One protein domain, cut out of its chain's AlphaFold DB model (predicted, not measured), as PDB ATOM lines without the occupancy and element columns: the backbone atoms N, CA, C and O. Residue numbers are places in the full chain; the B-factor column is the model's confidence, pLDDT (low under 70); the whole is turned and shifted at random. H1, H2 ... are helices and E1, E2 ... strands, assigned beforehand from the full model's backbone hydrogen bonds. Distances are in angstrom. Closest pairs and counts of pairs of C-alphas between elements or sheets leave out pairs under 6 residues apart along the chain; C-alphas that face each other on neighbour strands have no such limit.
ATOM      1  N   ARG A  16     197.243 147.270  71.539       97.44
ATOM      2  CA  ARG A  16     198.682 147.021  71.686       97.44
ATOM      3  C   ARG A  16     198.941 145.528  71.702       97.44
ATOM      4  O   ARG A  16     198.335 144.813  72.499       97.44
ATOM      5  N   ILE A  17     199.844 145.071  70.845       95.62
ATOM      6  CA  ILE A  17     200.163 143.651  70.671       95.62
ATOM      7  C   ILE A  17     201.649 143.450  70.936       95.62
ATOM      8  O   ILE A  17     202.483 144.141  70.359       95.62
ATOM      9  N   TYR A  18     201.976 142.494  71.804       95.19
ATOM     10  CA  TYR A  18     203.350 142.074  72.054       95.19
ATOM     11  C   TYR A  18     203.529 140.625  71.617       95.19
ATOM     12  O   TYR A  18     202.788 139.756  72.082       95.19
ATOM     13  N   LEU A  19     204.481 140.368  70.723       92.38
ATOM     14  CA  LEU A  19     204.717 139.049  70.133       92.38
ATOM     15  C   LEU A  19     206.117 138.532  70.461       92.38
ATOM     16  O   LEU A  19     207.039 139.298  70.740       92.38
ATOM     17  N   ASP A  20     206.279 137.217  70.378       90.62
ATOM     18  CA  ASP A  20     207.598 136.599  70.327       90.62
ATOM     19  C   ASP A  20     208.207 136.795  68.926       90.62
ATOM     20  O   ASP A  20     207.607 136.381  67.929       90.62
ATOM     21  N   GLY A  21     209.362 137.461  68.830       84.38
ATOM     22  CA  GLY A  21     209.981 137.790  67.543       84.38
ATOM     23  C   GLY A  21     210.558 136.579  66.810       84.38
ATOM     24  O   GLY A  21     210.505 136.541  65.581       84.38
ATOM     25  N   ALA A  22     211.044 135.564  67.537       78.69
ATOM     26  CA  ALA A  22     211.582 134.347  66.931       78.69
ATOM     27  C   ALA A  22     210.472 133.542  66.238       78.69
ATOM     28  O   ALA A  22     210.635 133.106  65.100       78.69
ATOM     29  N   GLN A  23     209.296 133.433  66.869       68.94
ATOM     30  CA  GLN A  23     208.155 132.732  66.263       68.94
ATOM     31  C   GLN A  23     207.588 133.428  65.021       68.94
ATOM     32  O   GLN A  23     207.058 132.752  64.137       68.94
ATOM     33  N   LEU A  24     207.686 134.760  64.939       69.19
ATOM     34  CA  LEU A  24     207.228 135.509  63.768       69.19
ATOM     35  C   LEU A  24     208.132 135.275  62.547       69.19
ATOM     36  O   LEU A  24     207.633 135.180  61.429       69.19
ATOM     37  N   ALA A  25     209.445 135.146  62.753       62.22
ATOM     38  CA  ALA A  25     210.397 134.877  61.673       62.22
ATOM     39  C   ALA A  25     210.211 133.482  61.045       62.22
ATOM     40  O   ALA A  25     210.541 133.271  59.880       62.22
ATOM     41  N   GLU A  26     209.665 132.531  61.807       58.91
ATOM     42  CA  GLU A  26     209.521 131.132  61.397       58.91
ATOM     43  C   GLU A  26     208.177 130.810  60.715       58.91
ATOM     44  O   GLU A  26     208.037 129.725  60.140       58.91
ATOM     45  N   ARG A  27     207.166 131.697  60.774       56.91
ATOM     46  CA  ARG A  27     205.813 131.410  60.253       56.91
ATOM     47  C   ARG A  27     205.082 132.618  59.660       56.91
ATOM     48  O   ARG A  27     204.926 133.655  60.293       56.91
ATOM     49  N   GLU A  28     204.485 132.400  58.486       55.44
ATOM     50  CA  GLU A  28     203.342 133.177  57.994       55.44
ATOM     51  C   GLU A  28     202.152 133.111  58.989       55.44
ATOM     52  O   GLU A  28     201.939 132.063  59.612       55.44
ATOM     53  N   PRO A  29     201.324 134.172  59.106       58.25
ATOM     54  CA  PRO A  29     201.306 135.324  58.216       58.25
ATOM     55  C   PRO A  29     201.918 136.587  58.824       58.25
ATOM     56  O   PRO A  29     201.268 137.297  59.593       58.25
ATOM     57  N   VAL A  30     203.120 136.943  58.360       68.88
ATOM     58  CA  VAL A  30     203.707 138.279  58.568       68.88
ATOM     59  C   VAL A  30     202.781 139.346  57.970       68.88
ATOM     60  O   VAL A  30     202.614 140.422  58.539       68.88
ATOM     61  N   LYS A  31     202.085 139.018  56.869       79.00
ATOM     62  CA  LYS A  31     201.159 139.934  56.195       79.00
ATOM     63  C   LYS A  31     200.010 140.414  57.090       79.00
ATOM     64  O   LYS A  31     199.724 141.600  57.081       79.00
ATOM     65  N   VAL A  32     199.371 139.539  57.872       85.06
ATOM     66  CA  VAL A  32     198.227 139.946  58.718       85.06
ATOM     67  C   VAL A  32     198.674 140.923  59.802       85.06
ATOM     68  O   VAL A  32     197.977 141.895  60.071       85.06
ATOM     69  N   PHE A  33     199.844 140.695  60.402       86.62
ATOM     70  CA  PHE A  33     200.391 141.621  61.391       86.62
ATOM     71  C   PHE A  33     200.858 142.936  60.759       86.62
ATOM     72  O   PHE A  33     200.657 143.980  61.371       86.62
ATOM     73  N   ASN A  34     201.390 142.914  59.534       86.31
ATOM     74  CA  ASN A  34     201.698 144.135  58.787       86.31
ATOM     75  C   ASN A  34     200.429 144.936  58.461       86.31
ATOM     76  O   ASN A  34     200.375 146.124  58.761       86.31
ATOM     77  N   ASP A  35     199.396 144.286  57.915       88.25
ATOM     78  CA  ASP A  35     198.106 144.921  57.608       88.25
ATOM     79  C   ASP A  35     197.484 145.524  58.888       88.25
ATOM     80  O   ASP A  35     196.947 146.632  58.885       88.25
ATOM     81  N   LEU A  36     197.584 144.810  60.017       88.75
ATOM     82  CA  LEU A  36     197.078 145.283  61.303       88.75
ATOM     83  C   LEU A  36     197.903 146.458  61.847       88.75
ATOM     84  O   LEU A  36     197.323 147.396  62.385       88.75
ATOM     85  N   ALA A  37     199.227 146.447  61.672       89.56
ATOM     86  CA  ALA A  37     200.106 147.551  62.060       89.56
ATOM     87  C   ALA A  37     199.866 148.834  61.240       89.56
ATOM     88  O   ALA A  37     200.162 149.922  61.727       89.56
ATOM     89  N   GLU A  38     199.308 148.734  60.028       89.81
ATOM     90  CA  GLU A  38     198.879 149.899  59.236       89.81
ATOM     91  C   GLU A  38     197.550 150.513  59.748       89.81
ATOM     92  O   GLU A  38     197.171 151.608  59.327       89.81
ATOM     93  N   THR A  39     196.832 149.852  60.670       90.69
ATOM     94  CA  THR A  39     195.544 150.336  61.197       90.69
ATOM     95  C   THR A  39     195.741 151.419  62.274       90.69
ATOM     96  O   THR A  39     196.433 151.174  63.266       90.69
ATOM     97  N   PRO A  40     195.095 152.603  62.162       91.38
ATOM     98  CA  PRO A  40     195.179 153.644  63.184       91.38
ATOM     99  C   PRO A  40     194.778 153.136  64.574       91.38
ATOM    100  O   PRO A  40     193.738 152.503  64.739       91.38
ATOM    101  N   GLY A  41     195.598 153.436  65.582       91.75
ATOM    102  CA  GLY A  41     195.366 152.996  66.961       91.75
ATOM    103  C   GLY A  41     195.919 151.608  67.297       91.75
ATOM    104  O   GLY A  41     195.830 151.214  68.461       91.75
ATOM    105  N   VAL A  42     196.522 150.895  66.337       94.12
ATOM    106  CA  VAL A  42     197.257 149.648  66.584       94.12
ATOM    107  C   VAL A  42     198.752 149.932  66.745       94.12
ATOM    108  O   VAL A  42     199.367 150.577  65.904       94.12
ATOM    109  N   GLU A  43     199.361 149.383  67.793       95.31
ATOM    110  CA  GLU A  43     200.815 149.324  67.950       95.31
ATOM    111  C   GLU A  43     201.251 147.876  68.203       95.31
ATOM    112  O   GLU A  43     200.761 147.208  69.120       95.31
ATOM    113  N   ILE A  44     202.182 147.378  67.391       93.75
ATOM    114  CA  ILE A  44     202.721 146.021  67.514       93.75
ATOM    115  C   ILE A  44     204.204 146.110  67.841       93.75
ATOM    116  O   ILE A  44     204.969 146.774  67.137       93.75
ATOM    117  N   ARG A  45     204.608 145.405  68.897       93.81
ATOM    118  CA  ARG A  45     206.006 145.241  69.278       93.81
ATOM    119  C   ARG A  45     206.378 143.776  69.402       93.81
ATOM    120  O   ARG A  45     205.537 142.931  69.714       93.81
ATOM    121  N   ILE A  46     207.650 143.484  69.190       91.88
ATOM    122  CA  ILE A  46     208.196 142.135  69.255       91.88
ATOM    123  C   ILE A  46     209.303 142.040  70.300       91.88
ATOM    124  O   ILE A  46     210.057 142.988  70.540       91.88
ATOM    125  N   LYS A  47     209.406 140.873  70.931       91.00
ATOM    126  CA  LYS A  47     210.579 140.483  71.706       91.00
ATOM    127  C   LYS A  47     211.676 140.044  70.736       91.00
ATOM    128  O   LYS A  47     211.557 138.972  70.152       91.00
ATOM    129  N   HIS A  48     212.717 140.855  70.567       77.31
ATOM    130  CA  HIS A  48     213.847 140.529  69.687       77.31
ATOM    131  C   HIS A  48     214.893 139.623  70.365       77.31
ATOM    132  O   HIS A  48     215.542 138.821  69.701       77.31
ATOM    133  N   GLU A  49     215.039 139.698  71.693       69.69
ATOM    134  CA  GLU A  49     216.056 138.922  72.409       69.69
ATOM    135  C   GLU A  49     215.881 137.402  72.248       69.69
ATOM    136  O   GLU A  49     214.813 136.859  72.558       69.69
ATOM    137  N   ILE A  50     216.984 136.712  71.919       63.56
ATOM    138  CA  ILE A  50     217.172 135.249  72.009       63.56
ATOM    139  C   ILE A  50     217.327 134.841  73.493       63.56
ATOM    140  O   ILE A  50     218.304 134.232  73.918       63.56
ATOM    141  N   SER A  51     216.386 135.284  74.315       72.75
ATOM    142  CA  SER A  51     216.191 134.895  75.714       72.75
ATOM    143  C   SER A  51     214.877 134.113  75.829       72.75
ATOM    144  O   SER A  51     214.240 133.840  74.808       72.75
ATOM    145  N   ASP A  52     214.433 133.777  77.041       85.00
ATOM    146  CA  ASP A  52     213.220 132.976  77.262       85.00
ATOM    147  C   ASP A  52     212.007 133.448  76.428       85.00
ATOM    148  O   ASP A  52     211.770 134.657  76.298       85.00
ATOM    149  N   PRO A  53     211.219 132.521  75.858       86.94
ATOM    150  CA  PRO A  53     210.152 132.860  74.925       86.94
ATOM    151  C   PRO A  53     209.043 133.693  75.578       86.94
ATOM    152  O   PRO A  53     208.655 133.479  76.734       86.94
ATOM    153  N   MET A  54     208.454 134.614  74.810       91.94
ATOM    154  CA  MET A  54     207.201 135.269  75.187       91.94
ATOM    155  C   MET A  54     206.068 134.242  75.053       91.94
ATOM    156  O   MET A  54     205.488 134.040  73.990       91.94
ATOM    157  N   HIS A  55     205.776 133.534  76.144       92.50
ATOM    158  CA  HIS A  55     204.899 132.365  76.097       92.50
ATOM    159  C   HIS A  55     203.449 132.631  76.524       92.50
ATOM    160  O   HIS A  55     202.650 131.699  76.540       92.50
ATOM    161  N   LEU A  56     203.070 133.873  76.836       95.56
ATOM    162  CA  LEU A  56     201.691 134.197  77.205       95.56
ATOM    163  C   LEU A  56     200.763 134.185  75.985       95.56
ATOM    164  O   LEU A  56     201.169 134.491  74.867       95.56
ATOM    165  N   LYS A  57     199.502 133.825  76.223       95.44
ATOM    166  CA  LYS A  57     198.412 133.857  75.239       95.44
ATOM    167  C   LYS A  57     197.227 134.561  75.882       95.44
ATOM    168  O   LYS A  57     196.194 133.972  76.195       95.44
ATOM    169  N   SER A  58     197.457 135.830  76.188       97.81
ATOM    170  CA  SER A  58     196.621 136.573  77.117       97.81
ATOM    171  C   SER A  58     196.373 137.982  76.604       97.81
ATOM    172  O   SER A  58     197.254 138.588  75.997       97.81
ATOM    173  N   TYR A  59     195.186 138.512  76.873       98.06
ATOM    174  CA  TYR A  59     194.837 139.902  76.593       98.06
ATOM    175  C   TYR A  59     193.871 140.419  77.654       98.06
ATOM    176  O   TYR A  59     193.185 139.642  78.319       98.06
ATOM    177  N   GLN A  60     193.805 141.739  77.791       98.12
ATOM    178  CA  GLN A  60     192.801 142.397  78.617       98.12
ATOM    179  C   GLN A  60     191.969 143.367  77.783       98.12
ATOM    180  O   GLN A  60     192.480 143.917  76.806       98.12
ATOM    181  N   ILE A  61     190.722 143.593  78.192       97.81
ATOM    182  CA  ILE A  61     189.808 144.557  77.571       97.81
ATOM    183  C   ILE A  61     189.372 145.577  78.626       97.81
ATOM    184  O   ILE A  61     188.939 145.201  79.721       97.81
ATOM    185  N   ASP A  62     189.501 146.863  78.287       96.31
ATOM    186  CA  ASP A  62     189.026 148.034  79.041       96.31
ATOM    187  C   ASP A  62     189.414 148.090  80.526       96.31
ATOM    188  O   ASP A  62     188.741 148.725  81.338       96.31
ATOM    189  N   GLY A  63     190.496 147.407  80.905       96.44
ATOM    190  CA  GLY A  63     190.919 147.272  82.295       96.44
ATOM    191  C   GLY A  63     189.928 146.491  83.160       96.44
ATOM    192  O   GLY A  63     189.960 146.648  84.376       96.44
ATOM    193  N   LYS A  64     189.041 145.686  82.561       97.62
ATOM    194  CA  LYS A  64     187.939 144.992  83.254       97.62
ATOM    195  C   LYS A  64     187.953 143.485  83.066       97.62
ATOM    196  O   LYS A  64     187.570 142.769  83.983       97.62
ATOM    197  N   LEU A  65     188.376 143.010  81.901       98.38
ATOM    198  CA  LEU A  65     188.378 141.590  81.571       98.38
ATOM    199  C   LEU A  65     189.800 141.147  81.262       98.38
ATOM    200  O   LEU A  65     190.492 141.823  80.509       98.38
ATOM    201  N   LEU A  66     190.218 140.015  81.821       98.50
ATOM    202  CA  LEU A  66     191.458 139.326  81.478       98.50
ATOM    203  C   LEU A  66     191.118 137.953  80.901       98.50
ATOM    204  O   LEU A  66     190.498 137.126  81.564       98.50
ATOM    205  N   HIS A  67     191.569 137.707  79.679       97.94
ATOM    206  CA  HIS A  67     191.543 136.404  79.035       97.94
ATOM    207  C   HIS A  67     192.952 135.820  79.072       97.94
ATOM    208  O   HIS A  67     193.905 136.473  78.643       97.94
ATOM    209  N   THR A  68     193.109 134.595  79.568       97.81
ATOM    210  CA  THR A  68     194.414 133.930  79.669       97.81
ATOM    211  C   THR A  68     194.266 132.414  79.650       97.81
ATOM    212  O   THR A  68     193.214 131.889  79.996       97.81
ATOM    213  N   GLY A  69     195.310 131.684  79.274       95.88
ATOM    214  CA  GLY A  69     195.267 130.224  79.263       95.88
ATOM    215  C   GLY A  69     196.395 129.607  78.451       95.88
ATOM    216  O   GLY A  69     197.373 130.276  78.107       95.88
ATOM    217  N   ALA A  70     196.242 128.320  78.144       95.69
ATOM    218  CA  ALA A  70     197.211 127.561  77.356       95.69
ATOM    219  C   ALA A  70     197.024 127.753  75.838       95.69
ATOM    220  O   ALA A  70     197.970 127.587  75.065       95.69
ATOM    221  N   ALA A  71     195.815 128.124  75.406       92.62
ATOM    222  CA  ALA A  71     195.458 128.189  73.994       92.62
ATOM    223  C   ALA A  71     196.180 129.316  73.243       92.62
ATOM    224  O   ALA A  71     195.970 130.497  73.502       92.62
ATOM    225  N   ASN A  72     196.974 128.954  72.232       91.94
ATOM    226  CA  ASN A  72     197.430 129.902  71.211       91.94
ATOM    227  C   ASN A  72     196.257 130.455  70.399       91.94
ATOM    228  O   ASN A  72     195.299 129.733  70.119       91.94
ATOM    229  N   PHE A  73     196.383 131.709  69.943       90.12
ATOM    230  CA  PHE A  73     195.453 132.366  69.016       90.12
ATOM    231  C   PHE A  73     195.581 131.795  67.598       90.12
ATOM    232  O   PHE A  73     195.966 132.472  66.649       90.12
ATOM    233  N   SER A  74     195.290 130.507  67.460       87.94
ATOM    234  CA  SER A  74     195.333 129.767  66.208       87.94
ATOM    235  C   SER A  74     194.121 128.851  66.098       87.94
ATOM    236  O   SER A  74     193.518 128.452  67.096       87.94
ATOM    237  N   ALA A  75     193.772 128.465  64.869       88.81
ATOM    238  CA  ALA A  75     192.656 127.552  64.646       88.81
ATOM    239  C   ALA A  75     192.837 126.214  65.387       88.81
ATOM    240  O   ALA A  75     191.861 125.658  65.878       88.81
ATOM    241  N   SER A  76     194.068 125.700  65.498       90.88
ATOM    242  CA  SER A  76     194.329 124.475  66.259       90.88
ATOM    243  C   SER A  76     194.186 124.690  67.762       90.88
ATOM    244  O   SER A  76     193.528 123.878  68.407       90.88
ATOM    245  N   GLY A  77     194.759 125.774  68.296       91.38
ATOM    246  CA  GLY A  77     194.738 126.073  69.728       91.38
ATOM    247  C   GLY A  77     193.331 126.310  70.261       91.38
ATOM    248  O   GLY A  77     193.028 125.883  71.369       91.38
ATOM    249  N   LEU A  78     192.468 126.926  69.448       89.56
ATOM    250  CA  LEU A  78     191.107 127.297  69.839       89.56
ATOM    251  C   LEU A  78     190.036 126.247  69.508       89.56
ATOM    252  O   LEU A  78     188.936 126.339  70.040       89.56
ATOM    253  N   LYS A  79     190.293 125.300  68.591       91.50
ATOM    254  CA  LYS A  79     189.245 124.377  68.096       91.50
ATOM    255  C   LYS A  79     189.587 122.893  68.166       91.50
ATOM    256  O   LYS A  79     188.696 122.082  67.939       91.50
ATOM    257  N   ARG A  80     190.857 122.522  68.349       93.06
ATOM    258  CA  ARG A  80     191.297 121.118  68.204       93.06
ATOM    259  C   ARG A  80     192.130 120.593  69.359       93.06
ATOM    260  O   ARG A  80     192.146 119.389  69.567       93.06
ATOM    261  N   GLN A  81     192.891 121.456  70.014       94.50
ATOM    262  CA  GLN A  81     193.738 121.068  71.134       94.50
ATOM    263  C   GLN A  81     192.952 121.198  72.435       94.50
ATOM    264  O   GLN A  81     192.235 122.181  72.615       94.50
ATOM    265  N   ASP A  82     193.141 120.239  73.336       96.94
ATOM    266  CA  ASP A  82     192.631 120.314  74.702       96.94
ATOM    267  C   ASP A  82     193.450 121.358  75.469       96.94
ATOM    268  O   ASP A  82     194.537 121.080  75.972       96.94
ATOM    269  N   ASN A  83     192.961 122.597  75.474       95.75
ATOM    270  CA  ASN A  83     193.581 123.724  76.154       95.75
ATOM    271  C   ASN A  83     192.622 124.309  77.181       95.75
ATOM    272  O   ASN A  83     191.435 124.483  76.906       95.75
ATOM    273  N   ASP A  84     193.181 124.742  78.306       94.44
ATOM    274  CA  ASP A  84     192.438 125.540  79.268       94.44
ATOM    275  C   ASP A  84     192.353 127.006  78.834       94.44
ATOM    276  O   ASP A  84     193.318 127.598  78.324       94.44
ATOM    277  N   LEU A  85     191.192 127.596  79.113       93.06
ATOM    278  CA  LEU A  85     190.913 129.019  79.012       93.06
ATOM    279  C   LEU A  85     190.317 129.514  80.330       93.06
ATOM    280  O   LEU A  85     189.332 128.970  80.823       93.06
ATOM    281  N   ILE A  86     190.883 130.593  80.858       96.44
ATOM    282  CA  ILE A  86     190.387 131.302  82.031       96.44
ATOM    283  C   ILE A  86     189.999 132.719  81.604       96.44
ATOM    284  O   ILE A  86     190.811 133.468  81.052       96.44
ATOM    285  N   VAL A  87     188.753 133.091  81.893       97.62
ATOM    286  CA  VAL A  87     188.245 134.457  81.745       97.62
ATOM    287  C   VAL A  87     187.975 135.012  83.135       97.62
ATOM    288  O   VAL A  87     187.243 134.412  83.918       97.62
ATOM    289  N   ILE A  88     188.596 136.144  83.446       98.31
ATOM    290  CA  ILE A  88     188.475 136.821  84.735       98.31
ATOM    291  C   ILE A  88     187.852 138.190  84.493       98.31
ATOM    292  O   ILE A  88     188.469 139.060  83.877       98.31
ATOM    293  N   GLU A  89     186.644 138.391  85.007       98.31
ATOM    294  CA  GLU A  89     186.006 139.702  85.096       98.31
ATOM    295  C   GLU A  89     186.430 140.362  86.413       98.31
ATOM    296  O   GLU A  89     185.961 140.005  87.493       98.31
ATOM    297  N   GLY A  90     187.374 141.297  86.346       97.62
ATOM    298  CA  GLY A  90     187.915 141.957  87.527       97.62
ATOM    299  C   GLY A  90     188.994 142.982  87.196       97.62
ATOM    300  O   GLY A  90     190.018 142.666  86.584       97.62
ATOM    301  N   ALA A  91     188.795 144.214  87.670       97.69
ATOM    302  CA  ALA A  91     189.704 145.324  87.395       97.69
ATOM    303  C   ALA A  91     191.111 145.119  87.979       97.69
ATOM    304  O   ALA A  91     192.103 145.526  87.377       97.69
ATOM    305  N   GLU A  92     191.223 144.447  89.126       98.44
ATOM    306  CA  GLU A  92     192.515 144.172  89.760       98.44
ATOM    307  C   GLU A  92     193.382 143.223  88.919       98.44
ATOM    308  O   GLU A  92     194.552 143.517  88.653       98.44
ATOM    309  N   ALA A  93     192.800 142.118  88.443       98.12
ATOM    310  CA  ALA A  93     193.491 141.150  87.598       98.12
ATOM    311  C   ALA A  93     193.921 141.784  86.266       98.12
ATOM    312  O   ALA A  93     195.082 141.661  85.864       98.12
ATOM    313  N   ALA A  94     193.018 142.532  85.624       98.50
ATOM    314  CA  ALA A  94     193.316 143.253  84.390       98.50
ATOM    315  C   ALA A  94     194.429 144.300  84.587       98.50
ATOM    316  O   ALA A  94     195.351 144.378  83.771       98.50
ATOM    317  N   ALA A  95     194.407 145.056  85.690       98.38
ATOM    318  CA  ALA A  95     195.449 146.030  86.012       98.38
ATOM    319  C   ALA A  95     196.806 145.364  86.291       98.38
ATOM    320  O   ALA A  95     197.840 145.869  85.850       98.38
ATOM    321  N   SER A  96     196.819 144.227  86.992       98.38
ATOM    322  CA  SER A  96     198.042 143.459  87.251       98.38
ATOM    323  C   SER A  96     198.666 142.925  85.963       98.38
ATOM    324  O   SER A  96     199.861 143.118  85.723       98.38
ATOM    325  N   PHE A  97     197.849 142.342  85.081       98.50
ATOM    326  CA  PHE A  97     198.292 141.936  83.750       98.50
ATOM    327  C   PHE A  97     198.829 143.130  82.953       98.50
ATOM    328  O   PHE A  97     199.935 143.058  82.420       98.50
ATOM    329  N   LYS A  98     198.095 144.250  82.932       98.31
ATOM    330  CA  LYS A  98     198.486 145.453  82.190       98.31
ATOM    331  C   LYS A  98     199.843 145.998  82.637       98.31
ATOM    332  O   LYS A  98     200.644 146.327  81.773       98.31
ATOM    333  N   ARG A  99     200.141 146.053  83.942       98.56
ATOM    334  CA  ARG A  99     201.459 146.507  84.437       98.56
ATOM    335  C   ARG A  99     202.606 145.650  83.894       98.56
ATOM    336  O   ARG A  99     203.605 146.186  83.427       98.56
ATOM    337  N   ASN A 100     202.445 144.327  83.921       97.75
ATOM    338  CA  ASN A 100     203.450 143.402  83.392       97.75
ATOM    339  C   ASN A 100     203.568 143.487  81.864       97.75
ATOM    340  O   ASN A 100     204.676 143.454  81.326       97.75
ATOM    341  N   PHE A 101     202.434 143.618  81.172       98.06
ATOM    342  CA  PHE A 101     202.394 143.848  79.732       98.06
ATOM    343  C   PHE A 101     203.116 145.145  79.363       98.06
ATOM    344  O   PHE A 101     203.970 145.118  78.489       98.06
ATOM    345  N   ASP A 102     202.827 146.255  80.048       98.06
ATOM    346  CA  ASP A 102     203.424 147.565  79.774       98.06
ATOM    347  C   ASP A 102     204.953 147.522  79.895       98.06
ATOM    348  O   ASP A 102     205.642 148.048  79.022       98.06
ATOM    349  N   ALA A 103     205.488 146.846  80.918       96.12
ATOM    350  CA  ALA A 103     206.931 146.682  81.092       96.12
ATOM    351  C   ALA A 103     207.581 145.912  79.926       96.12
ATOM    352  O   ALA A 103     208.594 146.351  79.386       96.12
ATOM    353  N   ARG A 104     206.977 144.793  79.503       94.38
ATOM    354  CA  ARG A 104     207.461 143.990  78.361       94.38
ATOM    355  C   ARG A 104     207.312 144.717  77.029       94.38
ATOM    356  O   ARG A 104     208.188 144.656  76.175       94.38
ATOM    357  N   PHE A 105     206.196 145.413  76.852       95.94
ATOM    358  CA  PHE A 105     205.918 146.186  75.653       95.94
ATOM    359  C   PHE A 105     206.925 147.332  75.507       95.94
ATOM    360  O   PHE A 105     207.460 147.547  74.423       95.94
ATOM    361  N   ALA A 106     207.258 148.023  76.602       95.69
ATOM    362  CA  ALA A 106     208.258 149.089  76.599       95.69
ATOM    363  C   ALA A 106     209.660 148.606  76.185       95.69
ATOM    364  O   ALA A 106     210.364 149.357  75.515       95.69
ATOM    365  N   SER A 107     210.041 147.367  76.523       92.75
ATOM    366  CA  SER A 107     211.308 146.752  76.090       92.75
ATOM    367  C   SER A 107     211.250 146.117  74.695       92.75
ATOM    368  O   SER A 107     212.243 145.566  74.233       92.75
ATOM    369  N   GLY A 108     210.083 146.115  74.051       92.44
ATOM    370  CA  GLY A 108     209.885 145.570  72.715       92.44
ATOM    371  C   GLY A 108     210.336 146.507  71.604       92.44
ATOM    372  O   GLY A 108     210.247 147.728  71.730       92.44
ATOM    373  N   GLU A 109     210.731 145.915  70.485       91.50
ATOM    374  CA  GLU A 109     211.061 146.630  69.252       91.50
ATOM    375  C   GLU A 109     209.834 146.701  68.337       91.50
ATOM    376  O   GLU A 109     208.940 145.859  68.424       91.50
ATOM    377  N   ALA A 110     209.765 147.707  67.466       88.81
ATOM    378  CA  ALA A 110     208.691 147.799  66.481       88.81
ATOM    379  C   ALA A 110     208.724 146.600  65.518       88.81
ATOM    380  O   ALA A 110     209.789 146.055  65.225       88.81
TER     381      ALA A 110
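Overview. This is residues 16 to 110 of the 117 residues of a protein of Beijerinckiaceae bacterium (UniProt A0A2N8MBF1). One long helix, H4, spans two small sheets: its residues 91 to 101 pack on the antiparallel sheet E3 - E4 - E5, and its residues 101 to 106 on the parallel pair E1 and E2. H1 and H2 join that pair on its side away from H4, while H3 sits far out where the chain turns back between E4 and E5. The printed part has 95 residues with four named helices and five named strands, in the order E1 H1 H2 E2 E3 E4 H3 E5 H4; the class is mixed, helices and strands. The whole is compact, with a radius of gyration of the C-alphas of 13.9 A, spanning 34 by 33 by 30 A.

Arrangement. E1, residues 16 to 20, and E2, residues 42 to 47, are parallel at 24 degrees, with N 17 and O 43 2.9 A apart. With H1, residues 21 to 26, and H2, residues 30 to 37, between them they form a right-handed strand-helix-strand unit, two parallel neighbour strands joined through helices. The closest C-alphas of H2 and E2, Ala 37 and Glu 43, are 6.2 A apart. E3, residues 59 to 61, and E4, residues 65 to 69, form an antiparallel hairpin, with N 59 and O 67 3.0 A apart. E5, residues 85 to 89, is antiparallel to E4, with N 66 and O 88 2.9 A apart. H3, residues 75 to 79, is not on this sheet. H4, residues 91 to 106, is on one face of it, two layers, at a height of 9.6 A, across the strands; the closest C-alphas of H4 and E4, Leu 66 and Ala 94, are 5.2 A apart. The closest C-alphas of E1 and H4, Tyr 18 and Phe 105, are 6.0 A apart. In H1, H2, H3 and H4 every O i to N i+4 pair is within hydrogen-bond range.

Along the chain. E1 begins at C-alpha 16, (198.682, 147.021, 71.686). E2 is 17.0 A long. H4, 21.8 A long, ends at C-alpha 106, (208.258, 149.089, 76.599).

Size, cuts and confidence. The two C-alphas farthest apart, Glu 26 and Ala 91, are 35.6 A apart. The printed part has no cut; the link from E2 to E3 is long. Residues 25 to 32, of which 30 to 32 belong to H2, stand free. The model's pLDDT is under 70 at residues 23 to 30 and 49 to 50.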